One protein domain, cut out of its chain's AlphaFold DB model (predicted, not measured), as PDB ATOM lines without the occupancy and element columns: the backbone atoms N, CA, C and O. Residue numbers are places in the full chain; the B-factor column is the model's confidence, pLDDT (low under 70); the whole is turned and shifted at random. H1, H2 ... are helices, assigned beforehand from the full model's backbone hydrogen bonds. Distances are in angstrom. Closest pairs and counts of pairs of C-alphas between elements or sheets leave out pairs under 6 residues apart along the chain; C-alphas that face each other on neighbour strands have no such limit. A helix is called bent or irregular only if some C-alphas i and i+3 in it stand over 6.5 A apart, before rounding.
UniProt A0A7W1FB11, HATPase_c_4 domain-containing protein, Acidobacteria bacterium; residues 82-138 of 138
ATOM      1  N   ASP A  82     319.263 288.117 285.301       93.75
ATOM      2  CA  ASP A  82     319.364 289.311 284.473       93.75
ATOM      3  C   ASP A  82     318.484 290.424 285.073       93.75
ATOM      4  O   ASP A  82     317.302 290.219 285.375       93.75
ATOM      5  N   MET A  83     319.077 291.599 285.293       93.56
ATOM      6  CA  MET A  83     318.389 292.737 285.910       93.56
ATOM      7  C   MET A  83     317.366 293.388 284.976       93.56
ATOM      8  O   MET A  83     316.368 293.925 285.465       93.56
ATOM      9  N   ASP A  84     317.567 293.325 283.659       91.31
ATOM     10  CA  ASP A  84     316.617 293.853 282.681       91.31
ATOM     11  C   ASP A  84     315.370 292.964 282.646       91.31
ATOM     12  O   ASP A  84     314.250 293.472 282.691       91.31
ATOM     13  N   TYR A  85     315.550 291.637 282.681       93.94
ATOM     14  CA  TYR A  85     314.440 290.685 282.827       93.94
ATOM     15  C   TYR A  85     313.628 290.957 284.099       93.94
ATOM     16  O   TYR A  85     312.407 291.122 284.044       93.94
ATOM     17  N   ALA A  86     314.305 291.053 285.248       94.81
ATOM     18  CA  ALA A  86     313.643 291.329 286.519       94.81
ATOM     19  C   ALA A  86     312.905 292.677 286.501       94.81
ATOM     20  O   ALA A  86     311.782 292.776 286.994       94.81
ATOM     21  N   SER A  87     313.498 293.701 285.878       92.88
ATOM     22  CA  SER A  87     312.881 295.021 285.720       92.88
ATOM     23  C   SER A  87     311.617 294.975 284.862       92.88
ATOM     24  O   SER A  87     310.633 295.630 285.202       92.88
ATOM     25  N   VAL A  88     311.616 294.193 283.779       92.50
ATOM     26  CA  VAL A  88     310.432 293.988 282.930       92.50
ATOM     27  C   VAL A  88     309.303 293.330 283.728       92.50
ATOM     28  O   VAL A  88     308.199 293.867 283.757       92.50
ATOM     29  N   LEU A  89     309.587 292.256 284.476       93.81
ATOM     30  CA  LEU A  89     308.593 291.606 285.348       93.81
ATOM     31  C   LEU A  89     308.089 292.501 286.492       93.81
ATOM     32  O   LEU A  89     306.958 292.363 286.971       93.81
ATOM     33  N   ALA A  90     308.941 293.395 286.991       93.06
ATOM     34  CA  ALA A  90     308.569 294.324 288.046       93.06
ATOM     35  C   ALA A  90     307.614 295.411 287.533       93.06
ATOM     36  O   ALA A  90     306.655 295.733 288.239       93.06
ATOM     37  N   ARG A  91     307.869 295.938 286.327       90.69
ATOM     38  CA  ARG A  91     307.129 297.052 285.713       90.69
ATOM     39  C   ARG A  91     305.817 296.622 285.065       90.69
ATOM     40  O   ARG A  91     304.822 297.315 285.239       90.69
ATOM     41  N   ASP A  92     305.816 295.508 284.340       87.56
ATOM     42  CA  ASP A  92     304.656 295.049 283.578       87.56
ATOM     43  C   ASP A  92     304.001 293.847 284.277       87.56
ATOM     44  O   ASP A  92     304.503 292.719 284.260       87.56
ATOM     45  N   LYS A  93     302.883 294.115 284.961       85.81
ATOM     46  CA  LYS A  93     302.123 293.093 285.696       85.81
ATOM     47  C   LYS A  93     301.226 292.255 284.789       85.81
ATOM     48  O   LYS A  93     300.917 291.118 285.163       85.81
ATOM     49  N   ASP A  94     300.906 292.771 283.607       89.81
ATOM     50  CA  ASP A  94     299.970 292.171 282.657       89.81
ATOM     51  C   ASP A  94     300.648 291.158 281.726       89.81
ATOM     52  O   ASP A  94     299.973 290.484 280.945       89.81
ATOM     53  N   LEU A  95     301.972 290.987 281.844       92.06
ATOM     54  CA  LEU A  95     302.709 289.947 281.133       92.06
ATOM     55  C   LEU A  95     302.110 288.565 281.383       92.06
ATOM     56  O   LEU A  95     302.052 288.069 282.526       92.06
ATOM     57  N   THR A  96     301.733 287.922 280.281       92.19
ATOM     58  CA  THR A  96     301.244 286.547 280.302       92.19
ATOM     59  C   THR A  96     302.384 285.600 280.654       92.19
ATOM     60  O   THR A  96     303.566 285.911 280.492       92.19
ATOM     61  N   LEU A  97     302.050 284.409 281.152       91.31
ATOM     62  CA  LEU A  97     303.085 283.437 281.493       91.31
ATOM     63  C   LEU A  97     303.889 282.994 280.260       91.31
ATOM     64  O   LEU A  97     305.091 282.774 280.357       91.31
ATOM     65  N   GLU A  98     303.239 282.935 279.101       91.50
ATOM     66  CA  GLU A  98     303.877 282.628 277.822       91.50
ATOM     67  C   GLU A  98     304.911 283.692 277.438       91.50
ATOM     68  O   GLU A  98     306.047 283.353 277.116       91.50
ATOM     69  N   GLU A  99     304.573 284.980 277.553       93.19
ATOM     70  CA  GLU A  99     305.507 286.082 277.282       93.19
ATOM     71  C   GLU A  99     306.721 286.031 278.207       93.19
ATOM     72  O   GLU A  99     307.857 286.218 277.775       93.19
ATOM     73  N   ILE A 100     306.494 285.708 279.477       94.44
ATOM     74  CA  ILE A 100     307.557 285.566 280.472       94.44
ATOM     75  C   ILE A 100     308.489 284.407 280.114       94.44
ATOM     76  O   ILE A 100     309.707 284.556 280.205       94.44
ATOM     77  N   ILE A 101     307.948 283.277 279.655       93.94
ATOM     78  CA  ILE A 101     308.743 282.140 279.169       93.94
ATOM     79  C   ILE A 101     309.563 282.538 277.937       93.94
ATOM     80  O   ILE A 101     310.734 282.169 277.835       93.94
ATOM     81  N   MET A 102     308.996 283.321 277.014       93.38
ATOM     82  CA  MET A 102     309.739 283.825 275.854       93.38
ATOM     83  C   MET A 102     310.899 284.736 276.283       93.38
ATOM     84  O   MET A 102     312.025 284.553 275.824       93.38
ATOM     85  N   LEU A 103     310.658 285.673 277.205       93.88
ATOM     86  CA  LEU A 103     311.697 286.556 277.751       93.88
ATOM     87  C   LEU A 103     312.768 285.782 278.529       93.88
ATOM     88  O   LEU A 103     313.953 286.105 278.453       93.88
ATOM     89  N   ASP A 104     312.372 284.722 279.226       95.00
ATOM     90  CA  ASP A 104     313.290 283.834 279.927       95.00
ATOM     91  C   ASP A 104     314.212 283.063 278.962       95.00
ATOM     92  O   ASP A 104     315.409 282.916 279.226       95.00
ATOM     93  N   LYS A 105     313.707 282.639 277.794       93.06
ATOM     94  CA  LYS A 105     314.560 282.084 276.728       93.06
ATOM     95  C   LYS A 105     315.603 283.115 276.286       93.06
ATOM     96  O   LYS A 105     316.765 282.754 276.098       93.06
ATOM     97  N   VAL A 106     315.219 284.386 276.146       92.31
ATOM     98  CA  VAL A 106     316.142 285.460 275.750       92.31
ATOM     99  C   VAL A 106     317.234 285.682 276.799       92.31
ATOM    100  O   VAL A 106     318.412 285.593 276.448       92.31
ATOM    101  N   GLN A 107     316.881 285.886 278.077       93.12
ATOM    102  CA  GLN A 107     317.872 286.153 279.136       93.12
ATOM    103  C   GLN A 107     318.900 285.018 279.282       93.12
ATOM    104  O   GLN A 107     320.051 285.242 279.642       93.12
ATOM    105  N   LYS A 108     318.495 283.777 278.980       93.19
ATOM    106  CA  LYS A 108     319.350 282.584 279.057       93.19
ATOM    107  C   LYS A 108     320.192 282.347 277.798       93.19
ATOM    108  O   LYS A 108     320.796 281.285 277.665       93.19
ATOM    109  N   GLY A 109     320.199 283.280 276.843       90.62
ATOM    110  CA  GLY A 109     320.910 283.126 275.569       90.62
ATOM    111  C   GLY A 109     320.299 282.068 274.642       90.62
ATOM    112  O   GLY A 109     320.944 281.597 273.706       90.62
ATOM    113  N   LYS A 110     319.041 281.682 274.884       89.62
ATOM    114  CA  LYS A 110     318.268 280.716 274.089       89.62
ATOM    115  C   LYS A 110     317.260 281.400 273.162       89.62
ATOM    116  O   LYS A 110     316.360 280.740 272.655       89.62
ATOM    117  N   GLY A 111     317.423 282.699 272.891       84.62
ATOM    118  CA  GLY A 111     316.544 283.463 271.993       84.62
ATOM    119  C   GLY A 111     316.433 282.871 270.582       84.62
ATOM    120  O   GLY A 111     315.382 282.962 269.963       84.62
ATOM    121  N   LYS A 112     317.465 282.159 270.106       87.06
ATOM    122  CA  LYS A 112     317.435 281.415 268.830       87.06
ATOM    123  C   LYS A 112     316.410 280.270 268.782       87.06
ATOM    124  O   LYS A 112     316.108 279.779 267.704       87.06
ATOM    125  N   ASN A 113     315.912 279.830 269.939       89.06
ATOM    126  CA  ASN A 113     314.882 278.798 270.046       89.06
ATOM    127  C   ASN A 113     313.462 279.391 270.002       89.06
ATOM    128  O   ASN A 113     312.495 278.650 270.167       89.06
ATOM    129  N   LEU A 114     313.326 280.713 269.852       89.25
ATOM    130  CA  LEU A 114     312.041 281.347 269.584       89.25
ATOM    131  C   LEU A 114     311.658 281.109 268.122       89.25
ATOM    132  O   LEU A 114     312.469 281.273 267.210       89.25
ATOM    133  N   SER A 115     310.399 280.766 267.899       91.62
ATOM    134  CA  SER A 115     309.779 280.810 266.581       91.62
ATOM    135  C   SER A 115     309.728 282.245 266.049       91.62
ATOM    136  O   SER A 115     309.774 283.222 266.803       91.62
ATOM    137  N   GLN A 116     309.571 282.391 264.730       89.62
ATOM    138  CA  GLN A 116     309.394 283.713 264.122       89.62
ATOM    139  C   GLN A 116     308.179 284.455 264.697       89.62
ATOM    140  O   GLN A 116     308.254 285.662 264.907       89.62
ATOM    141  N   ALA A 117     307.089 283.741 265.000       91.44
ATOM    142  CA  ALA A 117     305.893 284.324 265.601       91.44
ATOM    143  C   ALA A 117     306.157 284.847 267.024       91.44
ATOM    144  O   ALA A 117     305.818 285.991 267.319       91.44
ATOM    145  N   GLU A 118     306.827 284.063 267.880       91.50
ATOM    146  CA  GLU A 118     307.228 284.506 269.226       91.50
ATOM    147  C   GLU A 118     308.149 285.739 269.154       91.50
ATOM    148  O   GLU A 118     307.952 286.719 269.873       91.50
ATOM    149  N   ALA A 119     309.129 285.731 268.245       89.00
ATOM    150  CA  ALA A 119     310.052 286.850 268.066       89.00
ATOM    151  C   ALA A 119     309.340 288.130 267.587       89.00
ATOM    152  O   ALA A 119     309.589 289.220 268.112       89.00
ATOM    153  N   GLN A 120     308.426 288.011 266.618       89.69
ATOM    154  CA  GLN A 120     307.611 289.132 266.145       89.69
ATOM    155  C   GLN A 120     306.683 289.665 267.242       89.69
ATOM    156  O   GLN A 120     306.546 290.881 267.380       89.69
ATOM    157  N   HIS A 121     306.098 288.780 268.053       90.94
ATOM    158  CA  HIS A 121     305.258 289.152 269.192       90.94
ATOM    159  C   HIS A 121     306.030 289.993 270.216       90.94
ATOM    160  O   HIS A 121     305.609 291.104 270.551       90.94
ATOM    161  N   LEU A 122     307.218 289.532 270.630       89.00
ATOM    162  CA  LEU A 122     308.088 290.284 271.542       89.00
ATOM    163  C   LEU A 122     308.523 291.637 270.962       89.00
ATOM    164  O   LEU A 122     308.595 292.628 271.696       89.00
ATOM    165  N   LYS A 123     308.800 291.700 269.652       86.00
ATOM    166  CA  LYS A 123     309.160 292.947 268.959       86.00
ATOM    167  C   LYS A 123     307.992 293.932 268.950       86.00
ATOM    168  O   LYS A 123     308.184 295.094 269.289       86.00
ATOM    169  N   LYS A 124     306.779 293.466 268.640       87.00
ATOM    170  CA  LYS A 124     305.558 294.289 268.617       87.00
ATOM    171  C   LYS A 124     305.235 294.886 269.990       87.00
ATOM    172  O   LYS A 124     304.795 296.030 270.058       87.00
ATOM    173  N   LYS A 125     305.484 294.143 271.072       83.00
ATOM    174  CA  LYS A 125     305.313 294.624 272.452       83.00
ATOM    175  C   LYS A 125     306.512 295.411 273.011       83.00
ATOM    176  O   LYS A 125     306.463 295.832 274.160       83.00
ATOM    177  N   ASN A 126     307.575 295.636 272.231       80.94
ATOM    178  CA  ASN A 126     308.823 296.271 272.686       80.94
ATOM    179  C   ASN A 126     309.514 295.557 273.872       80.94
ATOM    180  O   ASN A 126     310.264 296.179 274.623       80.94
ATOM    181  N   LEU A 127     309.313 294.243 274.025       76.50
ATOM    182  CA  LEU A 127     309.859 293.447 275.135       76.50
ATOM    183  C   LEU A 127     311.190 292.747 274.795       76.50
ATOM    184  O   LEU A 127     311.891 292.281 275.684       76.50
ATOM    185  N   GLY A 128     311.584 292.695 273.518       61.38
ATOM    186  CA  GLY A 128     312.752 291.933 273.041       61.38
ATOM    187  C   GLY A 128     314.144 292.446 273.454       61.38
ATOM    188  O   GLY A 128     315.135 291.927 272.957       61.38
ATOM    189  N   ARG A 129     314.245 293.463 274.323       63.75
ATOM    190  CA  ARG A 129     315.525 294.048 274.784       63.75
ATOM    191  C   ARG A 129     316.008 293.504 276.132       63.75
ATOM    192  O   ARG A 129     316.893 294.094 276.742       63.75
ATOM    193  N   VAL A 130     315.415 292.417 276.616       58.75
ATOM    194  CA  VAL A 130     315.922 291.721 277.801       58.75
ATOM    195  C   VAL A 130     317.293 291.142 277.460       58.75
ATOM    196  O   VAL A 130     317.403 290.359 276.523       58.75
ATOM    197  N   SER A 131     318.321 291.509 278.224       53.97
ATOM    198  CA  SER A 131     319.716 291.117 278.010       53.97
ATOM    199  C   SER A 131     320.398 291.746 276.783       53.97
ATOM    200  O   SER A 131     319.853 291.811 275.682       53.97
ATOM    201  N   LYS A 132     321.680 292.117 276.924       50.22
ATOM    202  CA  LYS A 132     322.561 292.611 275.835       50.22
ATOM    203  C   LYS A 132     322.806 291.585 274.702       50.22
ATOM    204  O   LYS A 132     323.634 291.819 273.827       50.22
ATOM    205  N   VAL A 133     322.119 290.442 274.729       44.94
ATOM    206  CA  VAL A 133     322.379 289.239 273.924       44.94
ATOM    207  C   VAL A 133     321.566 289.199 272.619       44.94
ATOM    208  O   VAL A 133     321.859 288.378 271.754       44.94
ATOM    209  N   MET A 134     320.615 290.116 272.393       47.50
ATOM    210  CA  MET A 134     319.892 290.212 271.108       47.50
ATOM    211  C   MET A 134     320.209 291.487 270.299       47.50
ATOM    212  O   MET A 134     319.339 292.341 270.141       47.50
ATOM    213  N   PRO A 135     321.414 291.620 269.706       43.44
ATOM    214  CA  PRO A 135     321.639 292.582 268.629       43.44
ATOM    215  C   PRO A 135     321.037 292.160 267.271       43.44
ATOM    216  O   PRO A 135     321.036 292.966 266.348       43.44
ATOM    217  N   PHE A 136     320.503 290.941 267.116       44.81
ATOM    218  CA  PHE A 136     320.112 290.400 265.805       44.81
ATOM    219  C   PHE A 136     318.640 289.970 265.747       44.81
ATOM    220  O   PHE A 136     318.300 288.808 265.949       44.81
ATOM    221  N   LEU A 137     317.769 290.939 265.462       43.41
ATOM    222  CA  LEU A 137     316.434 290.746 264.863       43.41
ATOM    223  C   LEU A 137     316.189 291.823 263.779       43.41
ATOM    224  O   LEU A 137     315.078 292.358 263.631       43.41
ATOM    225  N   ILE A 138     317.275 292.163 263.075       41.69
ATOM    226  CA  ILE A 138     317.298 292.942 261.832       41.69
ATOM    227  C   ILE A 138     317.416 291.943 260.688       41.69
ATOM    228  O   ILE A 138     318.296 291.060 260.804       41.69
TER     229      ILE A 138
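This is residues 82 to 138 of the 138 residues of the protein "HATPase_c_4 domain-containing protein" of Acidobacteria bacterium (UniProt A0A7W1FB11). A helical hairpin, H1 and H2, makes one side of this small domain, and a third helix, H3, is set crosswise to H2, with H1 and H3 standing away from each other. The tail, residues 125 to 138, turns back from the end of H3, passes with residues 127 to 130 through the space between H1 and H3, and then loops out to the chain's last residue, Ile 138; the model's confidence is low from residue 128 to 138. The printed part has 57 residues with three named helices, in the order H1, H2, H3, and no named strand; the class is all helix, with 29 of the residues in named elements. It is compact, with a radius of gyration of the C-alphas of 10.2 A, and spans 27 by 20 by 16 A.

The longest helix, H2, runs from Leu 97 to Gln 107, 11 residues and 15.2 A from first to last C-alpha, beginning at C-alpha 97 at (303.085, 283.437, 281.493). Before it, H1 holds residues 83 to 91 and measures 12.1 A, beginning at C-alpha 83 at (318.389, 292.737, 285.910). After it, H3 holds residues 116 to 124, also 12.1 A, and ends at C-alpha 124 at (305.558, 294.289, 268.617). No helix is bent.

H2 touches both of the other helices. H1 and H2 form a helical hairpin: they touch, with the closest C-alphas those of Tyr 85 and Gln 107, 6.8 A apart. Their lines stand at a shallow tilt of 21 degrees, and they run opposite ways, with centres 11.5 A apart. H2 and H3 only just touch, with 3 pairs of C-alphas within 8 A; the closest are those of Met 102 and Glu 118, 7.1 A apart. Their lines are about perpendicular, at 86 degrees, and their centres are 11.4 A apart. H1 and H3 are apart. In H1, H2 and H3 every backbone O i to N i+4 pair is within hydrogen-bond range.

The outline is rounded, and the two C-alphas farthest apart are those of Lys 93 and Ile 138, at 28.3 A. The C-alphas of Asp 82 and Ile 138, the first and last printed, are 23.0 A apart; Ile 138 is also the chain's last residue. The printed part has no cut. The link from H1 to H2, 5 residues, is tight, the link from H2 to H3, 8 residues, is short, and no link is long. The 14 residues from 125 to 138 hold no named element, and their C-alphas lie 4 to 16 A from the mean of the C-alphas. The mean pLDDT of the printed part is 82.7, and it is under 70 at residues 128 to 138.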